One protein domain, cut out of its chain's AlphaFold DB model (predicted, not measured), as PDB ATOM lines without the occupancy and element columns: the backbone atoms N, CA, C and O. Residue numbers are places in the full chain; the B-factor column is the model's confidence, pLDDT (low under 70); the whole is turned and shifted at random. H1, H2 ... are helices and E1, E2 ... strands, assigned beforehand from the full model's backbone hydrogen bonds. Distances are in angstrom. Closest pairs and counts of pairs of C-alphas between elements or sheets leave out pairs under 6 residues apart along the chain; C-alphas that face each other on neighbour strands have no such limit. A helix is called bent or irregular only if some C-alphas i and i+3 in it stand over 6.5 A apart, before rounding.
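AT A GLANCE: This is residues 237 to 327 and 339 to 371 of the 436 residues of a protein of Microlunatus sp. Gsoil 973 (UniProt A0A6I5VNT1). A gently twisted sheet of five strands makes one wall, with three helices, H1, H2 and H3, side by side in a row over one of its faces; the other face has no named helix over it. The helix layer is loosely set, each helix only grazing the sheet, and the long loop of residues 349 to 361 runs out past one end of the strands. The printed part has 124 residues, with three named helices and five named strands in the order H1 E1 H2 E2 H3 E3 E4 E5; the sheet is mixed, in the order E3 E2 E1 E4 E5. The class is mixed, helices and strands, with under half of the residues in named elements. The whole is compact, with a radius of gyration of the C-alphas of 14.6 A and spans of 46 by 35 by 26 A.

IN THESE COORDINATES: In the sheet, E1 is residues 263 to 268, 16.4 A long, from C-alpha 263 at (37.024, -39.847, -16.082). E2 is residues 291 to 296, 16.8 A, and E3 is residues 321 to 323, 6.8 A. E4 is residues 344 to 348, 13.0 A, and E5 is residues 362 to 365, 9.1 A, ending with C-alpha 365 at (28.027, -26.100, -19.694). H1 is residues 239 to 245, 10.0 A, beginning with C-alpha 239 at (28.117, -32.790, -30.697). H2 is residues 273 to 287, 21.1 A, and irregular: C-alphas 274 and 277 are 8.3 A apart. H3 is residues 303 to 310, 10.2 A.

HOW THE PARTS SIT: E2 and E1 are parallel, with N 264 and O 291 at 2.8 A; E3 and E2 are parallel, with N 322 and O 294 at 2.9 A. E1 and E4 are antiparallel, with N 347 and O 265 at 2.9 A. E4 and E5 form a hairpin, with N 362 and O 348 at 3.1 A. E1, H2, E2 and E2, H3, E3 are strand-helix-strand units, two parallel neighbour strands with a helix between, each with a right-handed crossover. H2 touches H3, the same way at a shallow tilt of 9 degrees; their closest C-alphas, of Ile 276 and Val 305, are 5.8 A apart. With residues 277 to 282 alone H2 touches H1, the same way at a shallow tilt of 28 degrees; the closest C-alphas, of Leu 241 and Ile 278, are 5.6 A apart. H1 and H3 are apart. H3 is only just on the sheet, with 5 pairs of C-alphas within 10 A. Every O i to N i+4 pair is within hydrogen-bond range in H1; in H2 8 of 11 are, in H3 3 of 4.

THE WHOLE: The two farthest C-alphas, of Pro 327 and Arg 355, are 51.3 A apart. Residues 328 to 338 are not printed, and C-alphas 327 and 339 are 10.6 A apart across this cut. The links H1 to E1 and E4 to E5 are long. Mean pLDDT of the printed part is 72.4; residues 252, 254 to 255, 324 to 327 and 339 to 371 are under 70.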
ATOM      1  N   ASN A 237      24.145 -35.641 -36.133       70.44
ATOM      2  CA  ASN A 237      25.322 -35.922 -35.330       70.44
ATOM      3  C   ASN A 237      25.343 -35.101 -34.024       70.44
ATOM      4  O   ASN A 237      25.661 -33.904 -34.057       70.44
ATOM      5  N   PRO A 238      25.001 -35.694 -32.863       75.38
ATOM      6  CA  PRO A 238      25.083 -35.001 -31.585       75.38
ATOM      7  C   PRO A 238      26.529 -34.593 -31.285       75.38
ATOM      8  O   PRO A 238      27.408 -35.438 -31.194       75.38
ATOM      9  N   THR A 239      26.776 -33.306 -31.040       79.75
ATOM     10  CA  THR A 239      28.117 -32.790 -30.697       79.75
ATOM     11  C   THR A 239      28.768 -33.530 -29.534       79.75
ATOM     12  O   THR A 239      29.973 -33.752 -29.535       79.75
ATOM     13  N   ILE A 240      27.972 -33.945 -28.549       79.38
ATOM     14  CA  ILE A 240      28.484 -34.750 -27.444       79.38
ATOM     15  C   ILE A 240      28.965 -36.108 -27.946       79.38
ATOM     16  O   ILE A 240      30.038 -36.523 -27.541       79.38
ATOM     17  N   LEU A 241      28.247 -36.766 -28.858       83.69
ATOM     18  CA  LEU A 241      28.665 -38.053 -29.417       83.69
ATOM     19  C   LEU A 241      29.995 -37.947 -30.179       83.69
ATOM     20  O   LEU A 241      30.838 -38.824 -30.011       83.69
ATOM     21  N   ASP A 242      30.215 -36.862 -30.930       80.38
ATOM     22  CA  ASP A 242      31.507 -36.567 -31.576       80.38
ATOM     23  C   ASP A 242      32.648 -36.530 -30.555       80.38
ATOM     24  O   ASP A 242      33.666 -37.206 -30.714       80.38
ATOM     25  N   VAL A 243      32.442 -35.794 -29.456       77.69
ATOM     26  CA  VAL A 243      33.389 -35.757 -28.333       77.69
ATOM     27  C   VAL A 243      33.557 -37.152 -27.734       77.69
ATOM     28  O   VAL A 243      34.683 -37.564 -27.460       77.69
ATOM     29  N   LEU A 244      32.461 -37.910 -27.582       85.00
ATOM     30  CA  LEU A 244      32.515 -39.246 -27.007       85.00
ATOM     31  C   LEU A 244      33.335 -40.225 -27.854       85.00
ATOM     32  O   LEU A 244      33.974 -41.140 -27.326       85.00
ATOM     33  N   ASN A 245      33.276 -40.072 -29.174       86.50
ATOM     34  CA  ASN A 245      33.899 -40.981 -30.123       86.50
ATOM     35  C   ASN A 245      35.418 -40.942 -30.075       86.50
ATOM     36  O   ASN A 245      36.024 -42.013 -30.074       86.50
ATOM     37  N   GLY A 246      36.003 -39.756 -29.922       82.94
ATOM     38  CA  GLY A 246      37.446 -39.566 -29.802       82.94
ATOM     39  C   GLY A 246      38.014 -39.874 -28.419       82.94
ATOM     40  O   GLY A 246      38.973 -39.217 -28.040       82.94
ATOM     41  N   THR A 247      37.412 -40.782 -27.634       82.88
ATOM     42  CA  THR A 247      37.877 -41.086 -26.272       82.88
ATOM     43  C   THR A 247      38.355 -42.504 -26.019       82.88
ATOM     44  O   THR A 247      37.649 -43.482 -26.263       82.88
ATOM     45  N   THR A 248      39.554 -42.569 -25.448       86.88
ATOM     46  CA  THR A 248      40.296 -43.712 -24.945       86.88
ATOM     47  C   THR A 248      40.124 -43.773 -23.434       86.88
ATOM     48  O   THR A 248      39.846 -42.780 -22.756       86.88
ATOM     49  N   CYS A 249      40.286 -44.970 -22.880       89.50
ATOM     50  CA  CYS A 249      40.090 -45.207 -21.453       89.50
ATOM     51  C   CYS A 249      41.382 -45.189 -20.632       89.50
ATOM     52  O   CYS A 249      41.369 -45.578 -19.460       89.50
ATOM     53  N   LYS A 250      42.481 -44.720 -21.228       89.25
ATOM     54  CA  LYS A 250      43.754 -44.470 -20.557       89.25
ATOM     55  C   LYS A 250      43.931 -42.961 -20.431       89.25
ATOM     56  O   LYS A 250      43.931 -42.250 -21.427       89.25
ATOM     57  N   ALA A 251      44.057 -42.479 -19.202       78.31
ATOM     58  CA  ALA A 251      44.317 -41.073 -18.949       78.31
ATOM     59  C   ALA A 251      45.813 -40.761 -19.091       78.31
ATOM     60  O   ALA A 251      46.670 -41.618 -18.864       78.31
ATOM     61  N   ALA A 252      46.125 -39.508 -19.419       69.38
ATOM     62  CA  ALA A 252      47.487 -38.994 -19.344       69.38
ATOM     63  C   ALA A 252      48.024 -39.006 -17.903       69.38
ATOM     64  O   ALA A 252      47.266 -38.916 -16.935       69.38
ATOM     65  N   ARG A 253      49.354 -39.029 -17.762       73.62
ATOM     66  CA  ARG A 253      50.039 -38.896 -16.468       73.62
ATOM     67  C   ARG A 253      49.606 -37.604 -15.758       73.62
ATOM     68  O   ARG A 253      49.649 -36.538 -16.362       73.62
ATOM     69  N   GLY A 254      49.195 -37.705 -14.490       68.75
ATOM     70  CA  GLY A 254      48.656 -36.578 -13.706       68.75
ATOM     71  C   GLY A 254      47.154 -36.318 -13.906       68.75
ATOM     72  O   GLY A 254      46.608 -35.353 -13.371       68.75
ATOM     73  N   TYR A 255      46.469 -37.173 -14.669       64.88
ATOM     74  CA  TYR A 255      45.042 -37.080 -14.964       64.88
ATOM     75  C   TYR A 255      44.353 -38.439 -14.765       64.88
ATOM     76  O   TYR A 255      44.997 -39.480 -14.668       64.88
ATOM     77  N   GLY A 256      43.019 -38.429 -14.756       71.25
ATOM     78  CA  GLY A 256      42.216 -39.647 -14.659       71.25
ATOM     79  C   GLY A 256      41.838 -40.030 -13.230       71.25
ATOM     80  O   GLY A 256      41.947 -39.235 -12.301       71.25
ATOM     81  N   SER A 257      41.331 -41.250 -13.065       76.88
ATOM     82  CA  SER A 257      41.133 -41.861 -11.749       76.88
ATOM     83  C   SER A 257      42.477 -42.173 -11.084       76.88
ATOM     84  O   SER A 257      43.511 -42.169 -11.748       76.88
ATOM     85  N   GLY A 258      42.456 -42.570  -9.806       76.06
ATOM     86  CA  GLY A 258      43.643 -43.104  -9.118       76.06
ATOM     87  C   GLY A 258      44.296 -44.312  -9.812       76.06
ATOM     88  O   GLY A 258      45.430 -44.652  -9.510       76.06
ATOM     89  N   HIS A 259      43.620 -44.921 -10.794       82.62
ATOM     90  CA  HIS A 259      44.128 -46.021 -11.620       82.62
ATOM     91  C   HIS A 259      44.464 -45.592 -13.060       82.62
ATOM     92  O   HIS A 259      44.470 -46.423 -13.970       82.62
ATOM     93  N   GLY A 260      44.643 -44.290 -13.310       83.44
ATOM     94  CA  GLY A 260      44.999 -43.754 -14.627       83.44
ATOM     95  C   GLY A 260      43.923 -43.957 -15.699       83.44
ATOM     96  O   GLY A 260      44.246 -44.065 -16.880       83.44
ATOM     97  N   ARG A 261      42.639 -44.052 -15.320       87.69
ATOM     98  CA  ARG A 261      41.524 -44.206 -16.275       87.69
ATOM     99  C   ARG A 261      40.867 -42.877 -16.588       87.69
ATOM    100  O   ARG A 261      40.676 -42.055 -15.693       87.69
ATOM    101  N   THR A 262      40.445 -42.698 -17.834       84.62
ATOM    102  CA  THR A 262      39.694 -41.509 -18.251       84.62
ATOM    103  C   THR A 262      38.419 -41.368 -17.423       84.62
ATOM    104  O   THR A 262      37.649 -42.322 -17.277       84.62
ATOM    105  N   LEU A 263      38.220 -40.180 -16.847       82.81
ATOM    106  CA  LEU A 263      37.024 -39.847 -16.082       82.81
ATOM    107  C   LEU A 263      35.950 -39.314 -17.016       82.81
ATOM    108  O   LEU A 263      36.223 -38.467 -17.856       82.81
ATOM    109  N   ILE A 264      34.735 -39.803 -16.814       83.69
ATOM    110  CA  ILE A 264      33.528 -39.409 -17.515       83.69
ATOM    111  C   ILE A 264      32.471 -39.140 -16.446       83.69
ATOM    112  O   ILE A 264      32.043 -40.065 -15.752       83.69
ATOM    113  N   ARG A 265      32.081 -37.877 -16.261       80.50
ATOM    114  CA  ARG A 265      30.956 -37.492 -15.388       80.50
ATOM    115  C   ARG A 265      29.874 -36.852 -16.232       80.50
ATOM    116  O   ARG A 265      30.179 -35.877 -16.913       80.50
ATOM    117  N   LEU A 266      28.673 -37.414 -16.211       80.50
ATOM    118  CA  LEU A 266      27.508 -36.875 -16.904       80.50
ATOM    119  C   LEU A 266      26.452 -36.463 -15.878       80.50
ATOM    120  O   LEU A 266      26.091 -37.276 -15.035       80.50
ATOM    121  N   ASP A 267      25.942 -35.247 -16.006       76.00
ATOM    122  CA  ASP A 267      24.716 -34.787 -15.344       76.00
ATOM    123  C   ASP A 267      23.733 -34.377 -16.445       76.00
ATOM    124  O   ASP A 267      24.111 -33.629 -17.360       76.00
ATOM    125  N   MET A 268      22.520 -34.936 -16.427       77.12
ATOM    126  CA  MET A 268      21.535 -34.708 -17.476       77.12
ATOM    127  C   MET A 268      20.096 -34.673 -16.961       77.12
ATOM    128  O   MET A 268      19.511 -35.706 -16.625       77.12
ATOM    129  N   PHE A 269      19.465 -33.502 -17.099       76.62
ATOM    130  CA  PHE A 269      18.045 -33.327 -16.796       76.62
ATOM    131  C   PHE A 269      17.123 -34.313 -17.522       76.62
ATOM    132  O   PHE A 269      16.247 -34.922 -16.919       76.62
ATOM    133  N   GLN A 270      17.245 -34.373 -18.849       79.94
ATOM    134  CA  GLN A 270      16.282 -35.012 -19.738       79.94
ATOM    135  C   GLN A 270      17.020 -35.697 -20.880       79.94
ATOM    136  O   GLN A 270      17.853 -35.083 -21.554       79.94
ATOM    137  N   TRP A 271      16.665 -36.949 -21.152       85.12
ATOM    138  CA  TRP A 271      17.316 -37.747 -22.181       85.12
ATOM    139  C   TRP A 271      16.322 -38.638 -22.916       85.12
ATOM    140  O   TRP A 271      15.850 -39.642 -22.381       85.12
ATOM    141  N   THR A 272      16.021 -38.281 -24.166       85.25
ATOM    142  CA  THR A 272      15.114 -39.082 -24.988       85.25
ATOM    143  C   THR A 272      15.807 -40.136 -25.841       85.25
ATOM    144  O   THR A 272      16.993 -40.029 -26.170       85.25
ATOM    145  N   ALA A 273      15.016 -41.114 -26.287       88.31
ATOM    146  CA  ALA A 273      15.432 -42.159 -27.224       88.31
ATOM    147  C   ALA A 273      16.029 -41.602 -28.532       88.31
ATOM    148  O   ALA A 273      16.887 -42.232 -29.141       88.31
ATOM    149  N   GLY A 274      15.677 -40.373 -28.929       85.31
ATOM    150  CA  GLY A 274      16.283 -39.713 -30.088       85.31
ATOM    151  C   GLY A 274      17.797 -39.472 -29.967       85.31
ATOM    152  O   GLY A 274      18.422 -39.125 -30.968       85.31
ATOM    153  N   ARG A 275      18.388 -39.613 -28.772       85.00
ATOM    154  CA  ARG A 275      19.837 -39.516 -28.513       85.00
ATOM    155  C   ARG A 275      20.378 -40.781 -27.835       85.00
ATOM    156  O   ARG A 275      21.302 -40.702 -27.024       85.00
ATOM    157  N   ILE A 276      19.790 -41.939 -28.135       91.88
ATOM    158  CA  ILE A 276      20.160 -43.225 -27.527       91.88
ATOM    159  C   ILE A 276      21.621 -43.618 -27.791       91.88
ATOM    160  O   ILE A 276      22.243 -44.279 -26.964       91.88
ATOM    161  N   ASP A 277      22.217 -43.154 -28.889       92.06
ATOM    162  CA  ASP A 277      23.598 -43.503 -29.242       92.06
ATOM    163  C   ASP A 277      24.635 -42.911 -28.283       92.06
ATOM    164  O   ASP A 277      25.686 -43.513 -28.064       92.06
ATOM    165  N   ILE A 278      24.314 -41.798 -27.614       91.12
ATOM    166  CA  ILE A 278      25.136 -41.285 -26.510       91.12
ATOM    167  C   ILE A 278      25.174 -42.322 -25.372       91.12
ATOM    168  O   ILE A 278      26.230 -42.555 -24.790       91.12
ATOM    169  N   ALA A 279      24.058 -43.004 -25.087       94.56
ATOM    170  CA  ALA A 279      23.953 -43.961 -23.987       94.56
ATOM    171  C   ALA A 279      24.720 -45.236 -24.325       94.56
ATOM    172  O   ALA A 279      25.539 -45.699 -23.531       94.56
ATOM    173  N   LYS A 280      24.543 -45.733 -25.557       96.12
ATOM    174  CA  LYS A 280      25.327 -46.850 -26.104       96.12
ATOM    175  C   LYS A 280      26.823 -46.558 -26.034       96.12
ATOM    176  O   LYS A 280      27.602 -47.407 -25.604       96.12
ATOM    177  N   LYS A 281      27.240 -45.347 -26.419       94.94
ATOM    178  CA  LYS A 281      28.652 -44.962 -26.398       94.94
ATOM    179  C   LYS A 281      29.206 -44.869 -24.976       94.94
ATOM    180  O   LYS A 281      30.290 -45.398 -24.738       94.94
ATOM    181  N   LEU A 282      28.483 -44.268 -24.029       94.81
ATOM    182  CA  LEU A 282      28.893 -44.253 -22.618       94.81
ATOM    183  C   LEU A 282      29.005 -45.664 -22.043       94.81
ATOM    184  O   LEU A 282      29.985 -45.963 -21.363       94.81
ATOM    185  N   ARG A 283      28.055 -46.548 -22.369       97.31
ATOM    186  CA  ARG A 283      28.108 -47.952 -21.960       97.31
ATOM    187  C   ARG A 283      29.334 -48.663 -22.524       97.31
ATOM    188  O   ARG A 283      30.058 -49.311 -21.776       97.31
ATOM    189  N   LYS A 284      29.626 -48.481 -23.813       96.75
ATOM    190  CA  LYS A 284      30.842 -49.018 -24.443       96.75
ATOM    191  C   LYS A 284      32.113 -48.511 -23.754       96.75
ATOM    192  O   LYS A 284      33.024 -49.288 -23.502       96.75
ATOM    193  N   LEU A 285      32.177 -47.223 -23.419       95.00
ATOM    194  CA  LEU A 285      33.334 -46.637 -22.735       95.00
ATOM    195  C   LEU A 285      33.501 -47.155 -21.309       95.00
ATOM    196  O   LEU A 285      34.633 -47.400 -20.895       95.00
ATOM    197  N   TRP A 286      32.399 -47.357 -20.581       96.25
ATOM    198  CA  TRP A 286      32.426 -48.061 -19.303       96.25
ATOM    199  C   TRP A 286      33.085 -49.423 -19.488       96.25
ATOM    200  O   TRP A 286      34.172 -49.624 -18.962       96.25
ATOM    201  N   LEU A 287      32.517 -50.297 -20.322       96.38
ATOM    202  CA  LEU A 287      33.039 -51.647 -20.562       96.38
ATOM    203  C   LEU A 287      34.525 -51.650 -20.972       96.38
ATOM    204  O   LEU A 287      35.294 -52.479 -20.490       96.38
ATOM    205  N   ASN A 288      34.959 -50.657 -21.751       94.75
ATOM    206  CA  ASN A 288      36.327 -50.545 -22.262       94.75
ATOM    207  C   ASN A 288      37.388 -50.050 -21.264       94.75
ATOM    208  O   ASN A 288      38.567 -50.023 -21.616       94.75
ATOM    209  N   GLY A 289      37.040 -49.604 -20.054       93.69
ATOM    210  CA  GLY A 289      38.063 -49.107 -19.123       93.69
ATOM    211  C   GLY A 289      37.732 -47.812 -18.410       93.69
ATOM    212  O   GLY A 289      38.287 -47.569 -17.338       93.69
ATOM    213  N   CYS A 290      36.852 -46.990 -18.968       92.94
ATOM    214  CA  CYS A 290      36.673 -45.626 -18.503       92.94
ATOM    215  C   CYS A 290      35.908 -45.597 -17.173       92.94
ATOM    216  O   CYS A 290      35.054 -46.443 -16.894       92.94
ATOM    217  N   SER A 291      36.196 -44.599 -16.337       89.75
ATOM    218  CA  SER A 291      35.421 -44.334 -15.125       89.75
ATOM    219  C   SER A 291      34.218 -43.481 -15.507       89.75
ATOM    220  O   SER A 291      34.335 -42.261 -15.568       89.75
ATOM    221  N   VAL A 292      33.076 -44.113 -15.758       89.62
ATOM    222  CA  VAL A 292      31.804 -43.442 -16.068       89.62
ATOM    223  C   VAL A 292      30.985 -43.303 -14.791       89.62
ATOM    224  O   VAL A 292      30.874 -44.257 -14.032       89.62
ATOM    225  N   ARG A 293      30.438 -42.114 -14.534       84.94
ATOM    226  CA  ARG A 293      29.434 -41.862 -13.491       84.94
ATOM    227  C   ARG A 293      28.368 -40.939 -14.052       84.94
ATOM    228  O   ARG A 293      28.713 -39.994 -14.768       84.94
ATOM    229  N   ILE A 294      27.111 -41.222 -13.741       83.69
ATOM    230  CA  ILE A 294      25.976 -40.519 -14.335       83.69
ATOM    231  C   ILE A 294      25.011 -40.084 -13.240       83.69
ATOM    232  O   ILE A 294      24.720 -40.851 -12.327       83.69
ATOM    233  N   ILE A 295      24.489 -38.874 -13.367       79.19
ATOM    234  CA  ILE A 295      23.322 -38.411 -12.633       79.19
ATOM    235  C   ILE A 295      22.256 -38.019 -13.658       79.19
ATOM    236  O   ILE A 295      22.572 -37.429 -14.697       79.19
ATOM    237  N   TYR A 296      21.021 -38.468 -13.441       79.38
ATOM    238  CA  TYR A 296      19.882 -38.060 -14.258       79.38
ATOM    239  C   TYR A 296      18.579 -38.058 -13.463       79.38
ATOM    240  O   TYR A 296      18.429 -38.746 -12.452       79.38
ATOM    241  N   ASN A 297      17.555 -37.381 -13.985       76.50
ATOM    242  CA  ASN A 297      16.191 -37.481 -13.465       76.50
ATOM    243  C   ASN A 297      15.449 -38.678 -14.087       76.50
ATOM    244  O   ASN A 297      15.105 -38.651 -15.272       76.50
ATOM    245  N   LYS A 298      15.161 -39.732 -13.303       81.25
ATOM    246  CA  LYS A 298      14.592 -40.986 -13.848       81.25
ATOM    247  C   LYS A 298      13.271 -40.810 -14.600       81.25
ATOM    248  O   LYS A 298      12.997 -41.566 -15.523       81.25
ATOM    249  N   TRP A 299      12.471 -39.808 -14.234       82.94
ATOM    250  CA  TRP A 299      11.174 -39.524 -14.858       82.94
ATOM    251  C   TRP A 299      11.298 -38.720 -16.158       82.94
ATOM    252  O   TRP A 299      10.309 -38.491 -16.849       82.94
ATOM    253  N   ARG A 300      12.506 -38.257 -16.487       83.25
ATOM    254  CA  ARG A 300      12.821 -37.453 -17.675       83.25
ATOM    255  C   ARG A 300      13.773 -38.175 -18.634       83.25
ATOM    256  O   ARG A 300      14.192 -37.594 -19.634       83.25
ATOM    257  N   VAL A 301      14.095 -39.438 -18.355       86.75
ATOM    258  CA  VAL A 301      14.913 -40.299 -19.214       86.75
ATOM    259  C   VAL A 301      14.060 -41.445 -19.749       86.75
ATOM    260  O   VAL A 301      13.434 -42.174 -18.978       86.75
ATOM    261  N   ASN A 302      14.034 -41.609 -21.077       93.00
ATOM    262  CA  ASN A 302      13.306 -42.704 -21.724       93.00
ATOM    263  C   ASN A 302      13.787 -44.069 -21.213       93.00
ATOM    264  O   ASN A 302      14.973 -44.271 -20.966       93.00
ATOM    265  N   GLU A 303      12.865 -45.024 -21.122       94.31
ATOM    266  CA  GLU A 303      13.145 -46.392 -20.679       94.31
ATOM    267  C   GLU A 303      14.277 -47.064 -21.455       94.31
ATOM    268  O   GLU A 303      15.249 -47.486 -20.840       94.31
ATOM    269  N   SER A 304      14.241 -47.013 -22.786       96.50
ATOM    270  CA  SER A 304      15.290 -47.585 -23.641       96.50
ATOM    271  C   SER A 304      16.691 -47.008 -23.393       96.50
ATOM    272  O   SER A 304      17.698 -47.687 -23.577       96.50
ATOM    273  N   VAL A 305      16.789 -45.750 -22.949       95.38
ATOM    274  CA  VAL A 305      18.064 -45.154 -22.525       95.38
ATOM    275  C   VAL A 305      18.493 -45.721 -21.170       95.38
ATOM    276  O   VAL A 305      19.664 -46.062 -21.000       95.38
ATOM    277  N   ARG A 306      17.558 -45.840 -20.215       93.88
ATOM    278  CA  ARG A 306      17.823 -46.408 -18.882       93.88
ATOM    279  C   ARG A 306      18.283 -47.861 -18.983       93.88
ATOM    280  O   ARG A 306      19.301 -48.189 -18.391       93.88
ATOM    281  N   GLU A 307      17.604 -48.687 -19.774       96.12
ATOM    282  CA  GLU A 307      17.948 -50.100 -19.989       96.12
ATOM    283  C   GLU A 307      19.403 -50.282 -20.442       96.12
ATOM    284  O   GLU A 307      20.130 -51.099 -19.887       96.12
ATOM    285  N   ILE A 308      19.875 -49.462 -21.387       97.38
ATOM    286  CA  ILE A 308      21.264 -49.520 -21.875       97.38
ATOM    287  C   ILE A 308      22.271 -49.145 -20.783       97.38
ATOM    288  O   ILE A 308      23.320 -49.780 -20.655       97.38
ATOM    289  N   LEU A 309      21.995 -48.080 -20.028       95.25
ATOM    290  CA  LEU A 309      22.918 -47.590 -19.004       95.25
ATOM    291  C   LEU A 309      22.967 -48.529 -17.791       95.25
ATOM    292  O   LEU A 309      24.050 -48.769 -17.255       95.25
ATOM    293  N   MET A 310      21.810 -49.073 -17.402       94.62
ATOM    294  CA  MET A 310      21.611 -49.923 -16.224       94.62
ATOM    295  C   MET A 310      21.808 -51.418 -16.506       94.62
ATOM    296  O   MET A 310      21.687 -52.216 -15.583       94.62
ATOM    297  N   ALA A 311      22.109 -51.812 -17.749       95.75
ATOM    298  CA  ALA A 311      22.405 -53.202 -18.075       95.75
ATOM    299  C   ALA A 311      23.495 -53.754 -17.141       95.75
ATOM    300  O   ALA A 311      24.513 -53.097 -16.910       95.75
ATOM    301  N   HIS A 312      23.314 -54.964 -16.623       95.62
ATOM    302  CA  HIS A 312      24.339 -55.590 -15.797       95.62
ATOM    303  C   HIS A 312      25.465 -56.165 -16.665       95.62
ATOM    304  O   HIS A 312      25.210 -56.703 -17.742       95.62
ATOM    305  N   ASP A 313      26.716 -56.044 -16.220       96.25
ATOM    306  CA  ASP A 313      27.856 -56.736 -16.831       96.25
ATOM    307  C   ASP A 313      28.594 -57.565 -15.782       96.25
ATOM    308  O   ASP A 313      29.073 -57.032 -14.787       96.25
ATOM    309  N   ARG A 314      28.728 -58.872 -16.027       94.06
ATOM    310  CA  ARG A 314      29.331 -59.803 -15.060       94.06
ATOM    311  C   ARG A 314      30.825 -59.569 -14.831       94.06
ATOM    312  O   ARG A 314      31.345 -59.985 -13.804       94.06
ATOM    313  N   ARG A 315      31.536 -58.959 -15.788       93.69
ATOM    314  CA  ARG A 315      32.993 -58.768 -15.703       93.69
ATOM    315  C   ARG A 315      33.356 -57.451 -15.036       93.69
ATOM    316  O   ARG A 315      34.334 -57.389 -14.301       93.69
ATOM    317  N   ARG A 316      32.614 -56.390 -15.337       93.06
ATOM    318  CA  ARG A 316      32.921 -55.029 -14.898       93.06
ATOM    319  C   ARG A 316      31.954 -54.489 -13.848       93.06
ATOM    320  O   ARG A 316      32.317 -53.563 -13.124       93.06
ATOM    321  N   GLY A 317      30.749 -55.037 -13.774       95.19
ATOM    322  CA  GLY A 317      29.663 -54.505 -12.968       95.19
ATOM    323  C   GLY A 317      28.967 -53.307 -13.613       95.19
ATOM    324  O   GLY A 317      29.170 -52.969 -14.789       95.19
ATOM    325  N   ASP A 318      28.130 -52.661 -12.813       95.06
ATOM    326  CA  ASP A 318      27.193 -51.639 -13.270       95.06
ATOM    327  C   ASP A 318      27.837 -50.257 -13.325       95.06
ATOM    328  O   ASP A 318      28.745 -49.934 -12.556       95.06
ATOM    329  N   ILE A 319      27.335 -49.401 -14.217       93.38
ATOM    330  CA  ILE A 319      27.699 -47.983 -14.198       93.38
ATOM    331  C   ILE A 319      27.127 -47.367 -12.912       93.38
ATOM    332  O   ILE A 319      25.922 -47.481 -12.688       93.38
ATOM    333  N   PRO A 320      27.927 -46.649 -12.101       90.06
ATOM    334  CA  PRO A 320      27.396 -45.868 -10.992       90.06
ATOM    335  C   PRO A 320      26.462 -44.762 -11.503       90.06
ATOM    336  O   PRO A 320      26.898 -43.833 -12.198       90.06
ATOM    337  N   ILE A 321      25.179 -44.885 -11.163       85.56
ATOM    338  CA  ILE A 321      24.105 -43.983 -11.581       85.56
ATOM    339  C   ILE A 321      23.366 -43.482 -10.339       85.56
ATOM    340  O   ILE A 321      22.919 -44.279  -9.517       85.56
ATOM    341  N   TRP A 322      23.192 -42.166 -10.236       81.50
ATOM    342  CA  TRP A 322      22.359 -41.526  -9.220       81.50
ATOM    343  C   TRP A 322      21.120 -40.917  -9.862       81.50
ATOM    344  O   TRP A 322      21.131 -40.496 -11.019       81.50
ATOM    345  N   ASN A 323      20.039 -40.878  -9.090       76.00
ATOM    346  CA  ASN A 323      18.783 -40.302  -9.527       76.00
ATOM    347  C   ASN A 323      18.552 -38.945  -8.858       76.00
ATOM    348  O   ASN A 323      18.451 -38.872  -7.636       76.00
ATOM    349  N   ALA A 324      18.366 -37.917  -9.678       68.88
ATOM    350  CA  ALA A 324      18.094 -36.538  -9.283       68.88
ATOM    351  C   ALA A 324      16.768 -36.325  -8.538       68.88
ATOM    352  O   ALA A 324      16.495 -35.242  -8.025       68.88
ATOM    353  N   THR A 325      15.849 -37.299  -8.581       62.06
ATOM    354  CA  THR A 325      14.482 -37.114  -8.074       62.06
ATOM    355  C   THR A 325      14.389 -37.483  -6.597       62.06
ATOM    356  O   THR A 325      14.672 -38.631  -6.251       62.06
ATOM    357  N   ARG A 326      13.880 -36.575  -5.754       51.12
ATOM    358  CA  ARG A 326      13.558 -36.856  -4.344       51.12
ATOM    359  C   ARG A 326      12.586 -38.052  -4.204       51.12
ATOM    360  O   ARG A 326      11.667 -38.174  -5.024       51.12
ATOM    361  N   PRO A 327      12.736 -38.920  -3.182       45.16
ATOM    362  CA  PRO A 327      11.719 -39.907  -2.817       45.16
ATOM    363  C   PRO A 327      10.399 -39.235  -2.411       45.16
ATOM    364  O   PRO A 327      10.396 -38.197  -1.754       45.16
ATOM    365  N   ASN A 339      12.506 -31.465  -9.223       39.06
ATOM    366  CA  ASN A 339      13.940 -31.560  -8.974       39.06
ATOM    367  C   ASN A 339      14.547 -31.465 -10.372       39.06
ATOM    368  O   ASN A 339      14.562 -32.445 -11.130       39.06
ATOM    369  N   LEU A 340      14.838 -30.239 -10.798       42.53
ATOM    370  CA  LEU A 340      15.432 -30.002 -12.105       42.53
ATOM    371  C   LEU A 340      16.949 -30.098 -11.923       42.53
ATOM    372  O   LEU A 340      17.588 -29.144 -11.501       42.53
ATOM    373  N   GLU A 341      17.562 -31.226 -12.258       42.38
ATOM    374  CA  GLU A 341      18.985 -31.213 -12.622       42.38
ATOM    375  C   GLU A 341      19.114 -30.452 -13.936       42.38
ATOM    376  O   GLU A 341      19.173 -31.046 -14.995       42.38
ATOM    377  N   HIS A 342      19.024 -29.124 -13.906       44.22
ATOM    378  CA  HIS A 342      19.089 -28.303 -15.114       44.22
ATOM    379  C   HIS A 342      20.543 -28.159 -15.606       44.22
ATOM    380  O   HIS A 342      20.789 -27.749 -16.745       44.22
ATOM    381  N   GLN A 343      21.485 -28.579 -14.757       40.94
ATOM    382  CA  GLN A 343      22.873 -28.886 -15.056       40.94
ATOM    383  C   GLN A 343      23.007 -29.773 -16.301       40.94
ATOM    384  O   GLN A 343      22.242 -30.702 -16.554       40.94
ATOM    385  N   ARG A 344      24.010 -29.463 -17.122       50.44
ATOM    386  CA  ARG A 344      24.445 -30.344 -18.210       50.44
ATOM    387  C   ARG A 344      25.941 -30.454 -18.137       50.44
ATOM    388  O   ARG A 344      26.637 -29.661 -18.769       50.44
ATOM    389  N   TRP A 345      26.407 -31.395 -17.330       42.88
ATOM    390  CA  TRP A 345      27.828 -31.630 -17.130       42.88
ATOM    391  C   TRP A 345      28.275 -32.734 -18.054       42.88
ATOM    392  O   TRP A 345      27.666 -33.795 -18.103       42.88
ATOM    393  N   LEU A 346      29.384 -32.500 -18.736       37.34
ATOM    394  CA  LEU A 346      30.264 -33.566 -19.178       37.34
ATOM    395  C   LEU A 346      31.645 -33.206 -18.629       37.34
ATOM    396  O   LEU A 346      32.125 -32.123 -18.948       37.34
ATOM    397  N   VAL A 347      32.255 -34.045 -17.786       34.78
ATOM    398  CA  VAL A 347      33.656 -33.877 -17.335       34.78
ATOM    399  C   VAL A 347      34.508 -34.987 -17.925       34.78
ATOM    400  O   VAL A 347      34.371 -36.129 -17.478       34.78
ATOM    401  N   TRP A 348      35.353 -34.649 -18.910       36.00
ATOM    402  CA  TRP A 348      36.325 -35.531 -19.586       36.00
ATOM    403  C   TRP A 348      37.722 -34.867 -19.682       36.00
ATOM    404  O   TRP A 348      37.814 -33.645 -19.837       36.00
ATOM    405  N   ARG A 349      38.810 -35.659 -19.596       32.34
ATOM    406  CA  ARG A 349      40.244 -35.245 -19.528       32.34
ATOM    407  C   ARG A 349      41.102 -36.085 -20.513       32.34
ATOM    408  O   ARG A 349      40.971 -37.305 -20.445       32.34
ATOM    409  N   TYR A 350      41.952 -35.489 -21.382       35.28
ATOM    410  CA  TYR A 350      42.696 -36.184 -22.474       35.28
ATOM    411  C   TYR A 350      44.231 -35.905 -22.601       35.28
ATOM    412  O   TYR A 350      44.749 -34.973 -21.997       35.28
ATOM    413  N   GLU A 351      44.891 -36.762 -23.411       40.50
ATOM    414  CA  GLU A 351      46.283 -37.302 -23.565       40.50
ATOM    415  C   GLU A 351      47.597 -36.454 -23.599       40.50
ATOM    416  O   GLU A 351      47.582 -35.233 -23.598       40.50
ATOM    417  N   HIS A 352      48.728 -37.206 -23.573       24.67
ATOM    418  CA  HIS A 352      50.176 -37.155 -23.971       24.67
ATOM    419  C   HIS A 352      50.651 -38.016 -25.182       24.67
ATOM    420  O   HIS A 352      50.978 -39.143 -24.865       24.67
ATOM    421  N   GLU A 353      50.833 -37.580 -26.452       31.25
ATOM    422  CA  GLU A 353      51.877 -38.110 -27.401       31.25
ATOM    423  C   GLU A 353      51.979 -37.304 -28.739       31.25
ATOM    424  O   GLU A 353      51.070 -37.341 -29.558       31.25
ATOM    425  N   GLY A 354      53.072 -36.555 -28.991       42.72
ATOM    426  CA  GLY A 354      53.392 -35.962 -30.319       42.72
ATOM    427  C   GLY A 354      52.918 -34.521 -30.653       42.72
ATOM    428  O   GLY A 354      52.504 -33.766 -29.775       42.72
ATOM    429  N   ARG A 355      53.039 -34.127 -31.944       28.66
ATOM    430  CA  ARG A 355      52.934 -32.744 -32.507       28.66
ATOM    431  C   ARG A 355      51.503 -32.212 -32.808       28.66
ATOM    432  O   ARG A 355      51.368 -31.280 -33.594       28.66
ATOM    433  N   LEU A 356      50.429 -32.733 -32.203       24.84
ATOM    434  CA  LEU A 356      49.048 -32.230 -32.415       24.84
ATOM    435  C   LEU A 356      48.285 -31.993 -31.085       24.84
ATOM    436  O   LEU A 356      48.490 -32.698 -30.098       24.84
ATOM    437  N   TRP A 357      47.455 -30.935 -31.049       30.36
ATOM    438  CA  TRP A 357      46.935 -30.236 -29.849       30.36
ATOM    439  C   TRP A 357      45.875 -30.986 -29.003       30.36
ATOM    440  O   TRP A 357      45.119 -31.811 -29.507       30.36
ATOM    441  N   ARG A 358      45.781 -30.635 -27.702       31.44
ATOM    442  CA  ARG A 358      45.071 -31.362 -26.615       31.44
ATOM    443  C   ARG A 358      44.005 -30.583 -25.851       31.44
ATOM    444  O   ARG A 358      44.155 -29.391 -25.612       31.44
ATOM    445  N   LEU A 359      43.036 -31.324 -25.299       32.62
ATOM    446  CA  LEU A 359      41.992 -30.864 -24.372       32.62
ATOM    447  C   LEU A 359      42.286 -31.301 -22.914       32.62
ATOM    448  O   LEU A 359      42.227 -32.490 -22.598       32.62
ATOM    449  N   ARG A 360      42.580 -30.340 -22.017       34.28
ATOM    450  CA  ARG A 360      42.997 -30.575 -20.609       34.28
ATOM    451  C   ARG A 360      41.857 -30.850 -19.621       34.28
ATOM    452  O   ARG A 360      42.070 -31.565 -18.653       34.28
ATOM    453  N   GLU A 361      40.678 -30.279 -19.836       31.28
ATOM    454  CA  GLU A 361      39.434 -30.534 -19.101       31.28
ATOM    455  C   GLU A 361      38.323 -29.851 -19.900       31.28
ATOM    456  O   GLU A 361      38.330 -28.629 -20.037       31.28
ATOM    457  N   LEU A 362      37.393 -30.610 -20.480       34.38
ATOM    458  CA  LEU A 362      36.185 -30.013 -21.043       34.38
ATOM    459  C   LEU A 362      35.139 -30.010 -19.938       34.38
ATOM    460  O   LEU A 362      34.574 -31.056 -19.642       34.38
ATOM    461  N   ARG A 363      34.901 -28.851 -19.316       43.91
ATOM    462  CA  ARG A 363      33.665 -28.604 -18.563       43.91
ATOM    463  C   ARG A 363      32.647 -28.073 -19.556       43.91
ATOM    464  O   ARG A 363      32.624 -26.879 -19.849       43.91
ATOM    465  N   CYS A 364      31.845 -28.961 -20.132       41.03
ATOM    466  CA  CYS A 364      30.706 -28.504 -20.918       41.03
ATOM    467  C   CYS A 364      29.667 -27.913 -19.971       41.03
ATOM    468  O   CYS A 364      29.253 -28.573 -19.026       41.03
ATOM    469  N   VAL A 365      29.240 -26.686 -20.257       48.25
ATOM    470  CA  VAL A 365      28.027 -26.100 -19.694       48.25
ATOM    471  C   VAL A 365      27.041 -25.986 -20.843       48.25
ATOM    472  O   VAL A 365      27.245 -25.211 -21.776       48.25
ATOM    473  N   GLY A 366      26.048 -26.869 -20.847       45.75
ATOM    474  CA  GLY A 366      25.162 -27.066 -21.988       45.75
ATOM    475  C   GLY A 366      23.736 -26.588 -21.747       45.75
ATOM    476  O   GLY A 366      23.223 -26.620 -20.636       45.75
ATOM    477  N   ASN A 367      23.060 -26.245 -22.842       46.12
ATOM    478  CA  ASN A 367      21.687 -25.742 -22.843       46.12
ATOM    479  C   ASN A 367      20.767 -26.440 -23.868       46.12
ATOM    480  O   ASN A 367      19.619 -26.050 -24.041       46.12
ATOM    481  N   ASP A 368      21.224 -27.494 -24.545       47.28
ATOM    482  CA  ASP A 368      20.556 -28.038 -25.738       47.28
ATOM    483  C   ASP A 368      19.420 -29.056 -25.465       47.28
ATOM    484  O   ASP A 368      19.672 -30.223 -25.147       47.28
ATOM    485  N   ARG A 369      18.155 -28.638 -25.634       39.50
ATOM    486  CA  ARG A 369      16.938 -29.465 -25.457       39.50
ATOM    487  C   ARG A 369      16.470 -30.202 -26.729       39.50
ATOM    488  O   ARG A 369      15.445 -30.870 -26.661       39.50
ATOM    489  N   LYS A 370      17.145 -30.122 -27.887       32.69
ATOM    490  CA  LYS A 370      16.582 -30.691 -29.135       32.69
ATOM    491  C   LYS A 370      16.479 -32.222 -29.092       32.69
ATOM    492  O   LYS A 370      17.442 -32.935 -29.368       32.69
ATOM    493  N   GLN A 371      15.295 -32.730 -28.781       32.75
ATOM    494  CA  GLN A 371      14.999 -34.146 -28.610       32.75
ATOM    495  C   GLN A 371      13.682 -34.460 -29.326       32.75
ATOM    496  O   GLN A 371      12.682 -33.793 -29.078       32.75
TER     497      GLN A 371